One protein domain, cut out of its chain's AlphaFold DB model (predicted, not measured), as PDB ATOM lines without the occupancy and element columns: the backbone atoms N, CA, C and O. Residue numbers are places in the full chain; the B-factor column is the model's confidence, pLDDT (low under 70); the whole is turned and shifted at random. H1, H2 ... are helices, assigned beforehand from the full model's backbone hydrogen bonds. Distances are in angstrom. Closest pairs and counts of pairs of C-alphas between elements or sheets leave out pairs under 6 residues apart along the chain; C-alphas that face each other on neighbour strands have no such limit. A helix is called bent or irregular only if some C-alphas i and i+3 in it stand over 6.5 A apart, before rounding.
ATOM      1  N   GLN A 198     -47.260 -40.616 -11.602       93.19
ATOM      2  CA  GLN A 198     -46.939 -39.440 -12.411       93.19
ATOM      3  C   GLN A 198     -47.225 -38.146 -11.647       93.19
ATOM      4  O   GLN A 198     -46.388 -37.245 -11.649       93.19
ATOM      5  N   ASP A 199     -48.340 -38.071 -10.924       91.50
ATOM      6  CA  ASP A 199     -48.682 -36.939 -10.061       91.50
ATOM      7  C   ASP A 199     -47.691 -36.759  -8.903       91.50
ATOM      8  O   ASP A 199     -47.294 -35.638  -8.575       91.50
ATOM      9  N   ILE A 200     -47.212 -37.850  -8.303       91.19
ATOM     10  CA  ILE A 200     -46.169 -37.779  -7.273       91.19
ATOM     11  C   ILE A 200     -44.876 -37.201  -7.846       91.19
ATOM     12  O   ILE A 200     -44.295 -36.293  -7.250       91.19
ATOM     13  N   VAL A 201     -44.432 -37.705  -8.995       91.25
ATOM     14  CA  VAL A 201     -43.176 -37.274  -9.618       91.25
ATOM     15  C   VAL A 201     -43.273 -35.832 -10.115       91.25
ATOM     16  O   VAL A 201     -42.343 -35.055  -9.919       91.25
ATOM     17  N   SER A 202     -44.390 -35.463 -10.736       88.12
ATOM     18  CA  SER A 202     -44.564 -34.145 -11.351       88.12
ATOM     19  C   SER A 202     -44.934 -33.054 -10.349       88.12
ATOM     20  O   SER A 202     -44.449 -31.939 -10.496       88.12
ATOM     21  N   LYS A 203     -45.740 -33.350  -9.320       88.00
ATOM     22  CA  LYS A 203     -46.261 -32.345  -8.373       88.00
ATOM     23  C   LYS A 203     -45.614 -32.460  -6.993       88.00
ATOM     24  O   LYS A 203     -45.069 -31.491  -6.467       88.00
ATOM     25  N   SER A 204     -45.631 -33.659  -6.405       89.00
ATOM     26  CA  SER A 204     -45.216 -33.853  -5.003       89.00
ATOM     27  C   SER A 204     -43.700 -33.760  -4.807       89.00
ATOM     28  O   SER A 204     -43.236 -33.163  -3.837       89.00
ATOM     29  N   PHE A 205     -42.908 -34.329  -5.717       90.06
ATOM     30  CA  PHE A 205     -41.446 -34.314  -5.622       90.06
ATOM     31  C   PHE A 205     -40.859 -32.902  -5.705       90.06
ATOM     32  O   PHE A 205     -40.018 -32.581  -4.859       90.06
ATOM     33  N   PRO A 206     -41.293 -32.025  -6.633       88.56
ATOM     34  CA  PRO A 206     -40.912 -30.620  -6.605       88.56
ATOM     35  C   PRO A 206     -41.227 -29.945  -5.269       88.56
ATOM     36  O   PRO A 206     -40.318 -29.349  -4.688       88.56
ATOM     37  N   LYS A 207     -42.445 -30.118  -4.727       88.81
ATOM     38  CA  LYS A 207     -42.812 -29.586  -3.401       88.81
ATOM     39  C   LYS A 207     -41.810 -30.048  -2.342       88.81
ATOM     40  O   LYS A 207     -41.133 -29.218  -1.751       88.81
ATOM     41  N   ILE A 208     -41.605 -31.360  -2.191       88.56
ATOM     42  CA  ILE A 208     -40.669 -31.936  -1.204       88.56
ATOM     43  C   ILE A 208     -39.243 -31.395  -1.383       88.56
ATOM     44  O   ILE A 208     -38.583 -31.038  -0.403       88.56
ATOM     45  N   LYS A 209     -38.754 -31.315  -2.625       86.88
ATOM     46  CA  LYS A 209     -37.408 -30.826  -2.945       86.88
ATOM     47  C   LYS A 209     -37.206 -29.384  -2.478       86.88
ATOM     48  O   LYS A 209     -36.162 -29.086  -1.898       86.88
ATOM     49  N   TYR A 210     -38.172 -28.499  -2.722       83.75
ATOM     50  CA  TYR A 210     -38.064 -27.084  -2.355       83.75
ATOM     51  C   TYR A 210     -38.394 -26.823  -0.890       83.75
ATOM     52  O   TYR A 210     -37.673 -26.060  -0.250       83.75
ATOM     53  N   THR A 211     -39.360 -27.546  -0.320       85.06
ATOM     54  CA  THR A 211     -39.576 -27.591   1.128       85.06
ATOM     55  C   THR A 211     -38.269 -27.955   1.838       85.06
ATOM     56  O   THR A 211     -37.822 -27.244   2.725       85.06
ATOM     57  N   ARG A 212     -37.529 -28.972   1.390       85.44
ATOM     58  CA  ARG A 212     -36.241 -29.308   2.022       85.44
ATOM     59  C   ARG A 212     -35.191 -28.188   1.945       85.44
ATOM     60  O   ARG A 212     -34.349 -28.103   2.834       85.44
ATOM     61  N   LYS A 213     -35.208 -27.359   0.895       84.75
ATOM     62  CA  LYS A 213     -34.269 -26.234   0.752       84.75
ATOM     63  C   LYS A 213     -34.571 -25.105   1.729       84.75
ATOM     64  O   LYS A 213     -33.634 -24.582   2.315       84.75
ATOM     65  N   ILE A 214     -35.845 -24.754   1.902       85.31
ATOM     66  CA  ILE A 214     -36.229 -23.669   2.810       85.31
ATOM     67  C   ILE A 214     -36.016 -24.081   4.271       85.31
ATOM     68  O   ILE A 214     -35.513 -23.287   5.035       85.31
ATOM     69  N   PHE A 215     -36.206 -25.348   4.655       81.12
ATOM     70  CA  PHE A 215     -35.985 -25.823   6.040       81.12
ATOM     71  C   PHE A 215     -34.526 -25.754   6.551       81.12
ATOM     72  O   PHE A 215     -34.232 -26.231   7.646       81.12
ATOM     73  N   ARG A 216     -33.595 -25.185   5.778       74.69
ATOM     74  CA  ARG A 216     -32.232 -24.879   6.219       74.69
ATOM     75  C   ARG A 216     -32.113 -23.379   6.471       74.69
ATOM     76  O   ARG A 216     -32.076 -22.595   5.526       74.69
ATOM     77  N   TYR A 217     -32.050 -23.014   7.745       68.75
ATOM     78  CA  TYR A 217     -31.686 -21.666   8.164       68.75
ATOM     79  C   TYR A 217     -30.166 -21.560   8.301       68.75
ATOM     80  O   TYR A 217     -29.530 -22.493   8.788       68.75
ATOM     81  N   ASP A 218     -29.609 -20.432   7.868       70.56
ATOM     82  CA  ASP A 218     -28.221 -20.068   8.163       70.56
ATOM     83  C   ASP A 218     -28.098 -19.615   9.636       70.56
ATOM     84  O   ASP A 218     -29.110 -19.437  10.320       70.56
ATOM     85  N   GLU A 219     -26.876 -19.437  10.140       72.44
ATOM     86  CA  GLU A 219     -26.634 -18.994  11.521       72.44
ATOM     87  C   GLU A 219     -27.231 -17.596  11.773       72.44
ATOM     88  O   GLU A 219     -26.895 -16.626  11.093       72.44
ATOM     89  N   LEU A 220     -28.137 -17.504  12.752       80.94
ATOM     90  CA  LEU A 220     -28.710 -16.258  13.266       80.94
ATOM     91  C   LEU A 220     -28.080 -15.933  14.626       80.94
ATOM     92  O   LEU A 220     -27.913 -16.825  15.459       80.94
ATOM     93  N   ASP A 221     -27.777 -14.657  14.861       82.50
ATOM     94  CA  ASP A 221     -27.156 -14.185  16.105       82.50
ATOM     95  C   ASP A 221     -28.216 -13.832  17.162       82.50
ATOM     96  O   ASP A 221     -28.688 -12.697  17.265       82.50
ATOM     97  N   PHE A 222     -28.671 -14.843  17.901       86.00
ATOM     98  CA  PHE A 222     -29.703 -14.684  18.925       86.00
ATOM     99  C   PHE A 222     -29.154 -14.137  20.242       86.00
ATOM    100  O   PHE A 222     -28.077 -14.514  20.703       86.00
ATOM    101  N   ASN A 223     -29.976 -13.361  20.958       82.25
ATOM    102  CA  ASN A 223     -29.639 -12.965  22.322       82.25
ATOM    103  C   ASN A 223     -29.689 -14.178  23.271       82.25
ATOM    104  O   ASN A 223     -30.756 -14.751  23.498       82.25
ATOM    105  N   ALA A 224     -28.555 -14.540  23.872       87.38
ATOM    106  CA  ALA A 224     -28.449 -15.707  24.746       87.38
ATOM    107  C   ALA A 224     -29.341 -15.640  26.005       87.38
ATOM    108  O   ALA A 224     -29.729 -16.682  26.528       87.38
ATOM    109  N   ASN A 225     -29.708 -14.441  26.477       86.88
ATOM    110  CA  ASN A 225     -30.460 -14.267  27.728       86.88
ATOM    111  C   ASN A 225     -31.891 -14.827  27.674       86.88
ATOM    112  O   ASN A 225     -32.460 -15.152  28.711       86.88
ATOM    113  N   PHE A 226     -32.485 -14.904  26.485       90.75
ATOM    114  CA  PHE A 226     -33.838 -15.427  26.268       90.75
ATOM    115  C   PHE A 226     -33.916 -16.146  24.914       90.75
ATOM    116  O   PHE A 226     -34.830 -15.941  24.113       90.75
ATOM    117  N   LEU A 227     -32.906 -16.979  24.642       92.06
ATOM    118  CA  LEU A 227     -32.773 -17.733  23.396       92.06
ATOM    119  C   LEU A 227     -34.015 -18.584  23.105       92.06
ATOM    120  O   LEU A 227     -34.536 -18.541  21.997       92.06
ATOM    121  N   GLU A 228     -34.514 -19.317  24.100       93.69
ATOM    122  CA  GLU A 228     -35.673 -20.201  23.930       93.69
ATOM    123  C   GLU A 228     -36.921 -19.437  23.463       93.69
ATOM    124  O   GLU A 228     -37.596 -19.871  22.532       93.69
ATOM    125  N   LEU A 229     -37.181 -18.258  24.035       94.69
ATOM    126  CA  LEU A 229     -38.313 -17.416  23.641       94.69
ATOM    127  C   LEU A 229     -38.145 -16.888  22.208       94.69
ATOM    128  O   LEU A 229     -39.093 -16.928  21.431       94.69
ATOM    129  N   GLN A 230     -36.934 -16.484  21.811       93.81
ATOM    130  CA  GLN A 230     -36.668 -16.081  20.423       93.81
ATOM    131  C   GLN A 230     -36.822 -17.239  19.431       93.81
ATOM    132  O   GLN A 230     -37.297 -17.022  18.318       93.81
ATOM    133  N   LEU A 231     -36.440 -18.461  19.815       92.88
ATOM    134  CA  LEU A 231     -36.636 -19.648  18.983       92.88
ATOM    135  C   LEU A 231     -38.125 -19.984  18.835       92.88
ATOM    136  O   LEU A 231     -38.555 -20.313  17.730       92.88
ATOM    137  N   ASN A 232     -38.918 -19.847  19.900       94.44
ATOM    138  CA  ASN A 232     -40.372 -20.017  19.836       94.44
ATOM    139  C   ASN A 232     -41.017 -18.964  18.922       94.44
ATOM    140  O   ASN A 232     -41.810 -19.314  18.048       94.44
ATOM    141  N   SER A 233     -40.618 -17.695  19.038       94.56
ATOM    142  CA  SER A 233     -41.090 -16.646  18.130       94.56
ATOM    143  C   SER A 233     -40.681 -16.910  16.685       94.56
ATOM    144  O   SER A 233     -41.505 -16.788  15.780       94.56
ATOM    145  N   LEU A 234     -39.447 -17.365  16.440       92.94
ATOM    146  CA  LEU A 234     -39.016 -17.763  15.100       92.94
ATOM    147  C   LEU A 234     -39.876 -18.902  14.537       92.94
ATOM    148  O   LEU A 234     -40.225 -18.865  13.359       92.94
ATOM    149  N   GLN A 235     -40.249 -19.889  15.356       92.19
ATOM    150  CA  GLN A 235     -41.171 -20.948  14.937       92.19
ATOM    151  C   GLN A 235     -42.542 -20.383  14.547       92.19
ATOM    152  O   GLN A 235     -43.097 -20.813  13.536       92.19
ATOM    153  N   ASN A 236     -43.063 -19.398  15.284       92.88
ATOM    154  CA  ASN A 236     -44.322 -18.728  14.950       92.88
ATOM    155  C   ASN A 236     -44.229 -17.988  13.607       92.88
ATOM    156  O   ASN A 236     -45.064 -18.205  12.728       92.88
ATOM    157  N   TYR A 237     -43.183 -17.177  13.411       92.81
ATOM    158  CA  TYR A 237     -42.915 -16.505  12.136       92.81
ATOM    159  C   TYR A 237     -42.822 -17.496  10.978       92.81
ATOM    160  O   TYR A 237     -43.431 -17.302   9.927       92.81
ATOM    161  N   TRP A 238     -42.080 -18.583  11.187       91.69
ATOM    162  CA  TRP A 238     -41.905 -19.638  10.200       91.69
ATOM    163  C   TRP A 238     -43.230 -20.310   9.838       91.69
ATOM    164  O   TRP A 238     -43.509 -20.532   8.662       91.69
ATOM    165  N   ALA A 239     -44.055 -20.631  10.835       92.38
ATOM    166  CA  ALA A 239     -45.346 -21.277  10.633       92.38
ATOM    167  C   ALA A 239     -46.317 -20.382   9.850       92.38
ATOM    168  O   ALA A 239     -46.961 -20.855   8.913       92.38
ATOM    169  N   LEU A 240     -46.394 -19.094  10.196       92.75
ATOM    170  CA  LEU A 240     -47.229 -18.125   9.482       92.75
ATOM    171  C   LEU A 240     -46.767 -17.958   8.033       92.75
ATOM    172  O   LEU A 240     -47.573 -18.094   7.116       92.75
ATOM    173  N   TRP A 241     -45.464 -17.774   7.819       94.06
ATOM    174  CA  TRP A 241     -44.906 -17.649   6.476       94.06
ATOM    175  C   TRP A 241     -45.115 -18.919   5.637       94.06
ATOM    176  O   TRP A 241     -45.499 -18.842   4.472       94.06
ATOM    177  N   LEU A 242     -44.937 -20.115   6.214       91.44
ATOM    178  CA  LEU A 242     -45.224 -21.369   5.509       91.44
ATOM    179  C   LEU A 242     -46.695 -21.494   5.106       91.44
ATOM    180  O   LEU A 242     -46.969 -22.001   4.019       91.44
ATOM    181  N   ASN A 243     -47.623 -21.037   5.951       93.06
ATOM    182  CA  ASN A 243     -49.045 -21.024   5.613       93.06
ATOM    183  C   ASN A 243     -49.322 -20.096   4.425       93.06
ATOM    184  O   ASN A 243     -50.040 -20.487   3.507       93.06
ATOM    185  N   GLU A 244     -48.713 -18.908   4.393       92.00
ATOM    186  CA  GLU A 244     -48.808 -17.993   3.246       92.00
ATOM    187  C   GLU A 244     -48.208 -18.598   1.968       92.00
ATOM    188  O   GLU A 244     -48.676 -18.335   0.858       92.00
ATOM    189  N   MET A 245     -47.172 -19.429   2.108       89.94
ATOM    190  CA  MET A 245     -46.496 -20.072   0.983       89.94
ATOM    191  C   MET A 245     -47.141 -21.384   0.522       89.94
ATOM    192  O   MET A 245     -46.728 -21.886  -0.525       89.94
ATOM    193  N   ASP A 246     -48.112 -21.968   1.235       89.06
ATOM    194  CA  ASP A 246     -48.584 -23.332   0.935       89.06
ATOM    195  C   ASP A 246     -49.169 -23.464  -0.478       89.06
ATOM    196  O   ASP A 246     -48.875 -24.438  -1.179       89.06
ATOM    197  N   GLU A 247     -49.913 -22.461  -0.952       88.50
ATOM    198  CA  GLU A 247     -50.442 -22.465  -2.319       88.50
ATOM    199  C   GLU A 247     -49.306 -22.425  -3.355       88.50
ATOM    200  O   GLU A 247     -49.239 -23.284  -4.242       88.50
ATOM    201  N   LYS A 248     -48.351 -21.497  -3.195       88.31
ATOM    202  CA  LYS A 248     -47.177 -21.367  -4.079       88.31
ATOM    203  C   LYS A 248     -46.319 -22.637  -4.072       88.31
ATOM    204  O   LYS A 248     -45.877 -23.085  -5.128       88.31
ATOM    205  N   LEU A 249     -46.105 -23.241  -2.901       87.75
ATOM    206  CA  LEU A 249     -45.355 -24.490  -2.727       87.75
ATOM    207  C   LEU A 249     -46.074 -25.681  -3.359       87.75
ATOM    208  O   LEU A 249     -45.429 -26.561  -3.925       87.75
ATOM    209  N   THR A 250     -47.401 -25.720  -3.272       87.31
ATOM    210  CA  THR A 250     -48.213 -26.767  -3.900       87.31
ATOM    211  C   THR A 250     -48.177 -26.648  -5.417       87.31
ATOM    212  O   THR A 250     -48.079 -27.665  -6.096       87.31
ATOM    213  N   GLN A 251     -48.154 -25.425  -5.948       87.56
ATOM    214  CA  GLN A 251     -48.108 -25.136  -7.383       87.56
ATOM    215  C   GLN A 251     -46.685 -24.982  -7.949       87.56
ATOM    216  O   GLN A 251     -46.533 -24.578  -9.098       87.56
ATOM    217  N   VAL A 252     -45.631 -25.343  -7.206       87.19
ATOM    218  CA  VAL A 252     -44.222 -25.179  -7.634       87.19
ATOM    219  C   VAL A 252     -43.852 -25.951  -8.907       87.19
ATOM    220  O   VAL A 252     -42.825 -25.707  -9.530       87.19
ATOM    221  N   TYR A 253     -44.667 -26.926  -9.300       83.00
ATOM    222  CA  TYR A 253     -44.502 -27.622 -10.574       83.00
ATOM    223  C   TYR A 253     -44.951 -26.770 -11.777       83.00
ATOM    224  O   TYR A 253     -44.552 -27.056 -12.904       83.00
ATOM    225  N   LEU A 254     -45.758 -25.729 -11.541       83.69
ATOM    226  CA  LEU A 254     -46.197 -24.731 -12.524       83.69
ATOM    227  C   LEU A 254     -45.370 -23.448 -12.423       83.69
ATOM    228  O   LEU A 254     -44.975 -22.872 -13.436       83.69
ATOM    229  N   THR A 255     -45.129 -22.981 -11.199       72.06
ATOM    230  CA  THR A 255     -44.407 -21.738 -10.926       72.06
ATOM    231  C   THR A 255     -42.904 -21.998 -10.862       72.06
ATOM    232  O   THR A 255     -42.440 -22.971 -10.274       72.06
ATOM    233  N   ARG A 256     -42.094 -21.135 -11.490       69.19
ATOM    234  CA  ARG A 256     -40.630 -21.281 -11.449       69.19
ATOM    235  C   ARG A 256     -40.144 -21.228 -10.002       69.19
ATOM    236  O   ARG A 256     -40.488 -20.320  -9.249       69.19
ATOM    237  N   SER A 257     -39.282 -22.173  -9.638       72.31
ATOM    238  CA  SER A 257     -38.768 -22.345  -8.275       72.31
ATOM    239  C   SER A 257     -37.984 -21.161  -7.708       72.31
ATOM    240  O   SER A 257     -37.791 -21.086  -6.498       72.31
ATOM    241  N   GLU A 258     -37.508 -20.267  -8.573       80.06
ATOM    242  CA  GLU A 258     -36.785 -19.048  -8.193       80.06
ATOM    243  C   GLU A 258     -37.647 -18.144  -7.309       80.06
ATOM    244  O   GLU A 258     -37.170 -17.685  -6.277       80.06
ATOM    245  N   SER A 259     -38.946 -18.026  -7.607       84.19
ATOM    246  CA  SER A 259     -39.864 -17.187  -6.830       84.19
ATOM    247  C   SER A 259     -39.951 -17.616  -5.359       84.19
ATOM    248  O   SER A 259     -39.905 -16.772  -4.472       84.19
ATOM    249  N   ILE A 260     -40.000 -18.920  -5.065       87.31
ATOM    250  CA  ILE A 260     -40.064 -19.413  -3.676       87.31
ATOM    251  C   ILE A 260     -38.763 -19.115  -2.924       87.31
ATOM    252  O   ILE A 260     -38.791 -18.770  -1.745       87.31
ATOM    253  N   LEU A 261     -37.616 -19.250  -3.593       87.94
ATOM    254  CA  LEU A 261     -36.314 -18.975  -2.984       87.94
ATOM    255  C   LEU A 261     -36.094 -17.474  -2.755       87.94
ATOM    256  O   LEU A 261     -35.466 -17.098  -1.765       87.94
ATOM    257  N   GLU A 262     -36.634 -16.623  -3.625       89.31
ATOM    258  CA  GLU A 262     -36.658 -15.172  -3.429       89.31
ATOM    259  C   GLU A 262     -37.516 -14.784  -2.223       89.31
ATOM    260  O   GLU A 262     -37.032 -14.060  -1.354       89.31
ATOM    261  N   GLU A 263     -38.747 -15.300  -2.114       91.12
ATOM    262  CA  GLU A 263     -39.607 -15.034  -0.947       91.12
ATOM    263  C   GLU A 263     -38.964 -15.545   0.343       91.12
ATOM    264  O   GLU A 263     -38.989 -14.862   1.366       91.12
ATOM    265  N   PHE A 264     -38.314 -16.709   0.288       91.38
ATOM    266  CA  PHE A 264     -37.570 -17.226   1.427       91.38
ATOM    267  C   PHE A 264     -36.394 -16.317   1.809       91.38
ATOM    268  O   PHE A 264     -36.150 -16.064   2.987       91.38
ATOM    269  N   SER A 265     -35.678 -15.772   0.824       90.31
ATOM    270  CA  SER A 265     -34.574 -14.841   1.072       90.31
ATOM    271  C   SER A 265     -35.060 -13.532   1.699       90.31
ATOM    272  O   SER A 265     -34.421 -13.041   2.629       90.31
ATOM    273  N   LYS A 266     -36.209 -13.002   1.257       93.06
ATOM    274  CA  LYS A 266     -36.849 -11.833   1.885       93.06
ATOM    275  C   LYS A 266     -37.250 -12.122   3.326       93.06
ATOM    276  O   LYS A 266     -36.948 -11.322   4.204       93.06
ATOM    277  N   PHE A 267     -37.850 -13.284   3.580       92.88
ATOM    278  CA  PHE A 267     -38.192 -13.718   4.933       92.88
ATOM    279  C   PHE A 267     -36.950 -13.776   5.838       92.88
ATOM    280  O   PHE A 267     -36.960 -13.220   6.933       92.88
ATOM    281  N   LYS A 268     -35.829 -14.347   5.366       91.25
ATOM    282  CA  LYS A 268     -34.564 -14.343   6.127       91.25
ATOM    283  C   LYS A 268     -34.056 -12.934   6.441       91.25
ATOM    284  O   LYS A 268     -33.595 -12.677   7.556       91.25
ATOM    285  N   GLN A 269     -34.132 -12.025   5.469       91.31
ATOM    286  CA  GLN A 269     -33.744 -10.626   5.665       91.31
ATOM    287  C   GLN A 269     -34.642  -9.936   6.693       91.31
ATOM    288  O   GLN A 269     -34.144  -9.194   7.538       91.31
ATOM    289  N   GLU A 270     -35.945 -10.209   6.665       93.19
ATOM    290  CA  GLU A 270     -36.894  -9.670   7.634       93.19
ATOM    291  C   GLU A 270     -36.604 -10.157   9.057       93.19
ATOM    292  O   GLU A 270     -36.518  -9.335   9.967       93.19
ATOM    293  N   ILE A 271     -36.383 -11.462   9.246       93.31
ATOM    294  CA  ILE A 271     -36.023 -12.033  10.551       93.31
ATOM    295  C   ILE A 271     -34.721 -11.425  11.071       93.31
ATOM    296  O   ILE A 271     -34.674 -10.980  12.214       93.31
ATOM    297  N   SER A 272     -33.692 -11.334  10.227       90.94
ATOM    298  CA  SER A 272     -32.401 -10.741  10.610       90.94
ATOM    299  C   SER A 272     -32.555  -9.270  11.010       90.94
ATOM    300  O   SER A 272     -32.013  -8.827  12.024       90.94
ATOM    301  N   ARG A 273     -33.352  -8.509  10.248       92.12
ATOM    302  CA  ARG A 273     -33.670  -7.115  10.564       92.12
ATOM    303  C   ARG A 273     -34.382  -7.017  11.910       92.12
ATOM    304  O   ARG A 273     -33.895  -6.294  12.771       92.12
ATOM    305  N   ASN A 274     -35.463  -7.770  12.113       91.88
ATOM    306  CA  ASN A 274     -36.252  -7.753  13.346       91.88
ATOM    307  C   ASN A 274     -35.412  -8.154  14.569       91.88
ATOM    308  O   ASN A 274     -35.512  -7.510  15.610       91.88
ATOM    309  N   LEU A 275     -34.538  -9.155  14.429       91.19
ATOM    310  CA  LEU A 275     -33.622  -9.595  15.482       91.19
ATOM    311  C   LEU A 275     -32.680  -8.465  15.935       91.19
ATOM    312  O   LEU A 275     -32.453  -8.306  17.130       91.19
ATOM    313  N   SER A 276     -32.184  -7.654  14.992       88.19
ATOM    314  CA  SER A 276     -31.267  -6.538  15.272       88.19
ATOM    315  C   SER A 276     -31.950  -5.232  15.703       88.19
ATOM    316  O   SER A 276     -31.385  -4.474  16.488       88.19
ATOM    317  N   SER A 277     -33.148  -4.934  15.185       88.25
ATOM    318  CA  SER A 277     -33.799  -3.630  15.373       88.25
ATOM    319  C   SER A 277     -34.724  -3.568  16.583       88.25
ATOM    320  O   SER A 277     -34.979  -2.484  17.111       88.25
ATOM    321  N   ASN A 278     -35.282  -4.704  16.995       89.25
ATOM    322  CA  ASN A 278     -36.270  -4.742  18.062       89.25
ATOM    323  C   ASN A 278     -35.595  -4.840  19.429       89.25
ATOM    324  O   ASN A 278     -34.636  -5.585  19.616       89.25
TER     325      ASN A 278
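Overview. This is residues 198 to 278 of the 483 residues of the protein "Hypothetical protein" of Rotaria magnacalcarata (UniProt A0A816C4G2). A long rod: H2 and H3 run side by side, and H1 is offset toward one end, meeting H2 near residues 249 to 250 and making a loose up-and-down bundle, each helix running against the one before. Residues 224 to 229 of H2 stick out. The 81 printed residues, all-helix in class, hold H1, H2, H3 in that order; the whole is loose, radius of gyration of the C-alphas 14.7 A, spans 50 by 19 by 19 A.

Arrangement. Start at H2, residues 224 to 250, irregular with C-alphas 225 and 228 8.8 A apart and a kink of 49 degrees near residue 244. H3, residues 258 to 277, touches H2 in a hairpin, closest C-alphas Lys 248 and Ile 260, 7.4 A, at a shallow tilt of 23 degrees, opposite ways. H1, residues 198 to 214, touches H2 in a hairpin, with residues 249 to 250 of H2 alone, closest C-alphas Lys 207 and Leu 249, 5.7 A, at a shallow tilt of 26 degrees, opposite ways. H1 and H3 are close but not clearly touching. In H3 every O i to N i+4 pair is within hydrogen-bond range; H1 has 11 of 13, H2 19 of 23.

Along the chain. Find C-alpha 224 at (-28.449, -15.707, 24.746); from there H2 runs 36.5 A to C-alpha 250. H3 runs 28.3 A to C-alpha 277 at (-33.799, -3.630, 15.373). H1, 24.4 A, is irregular, but only just: C-alphas 202 and 205 are 6.52 A apart.

Size, cuts and confidence. Look at the C-alphas of Gln 198 and Asn 225, the two farthest apart, 50.2 A. The printed part has no cut, and both links are short; pLDDT is under 70 at residues 217 and 256.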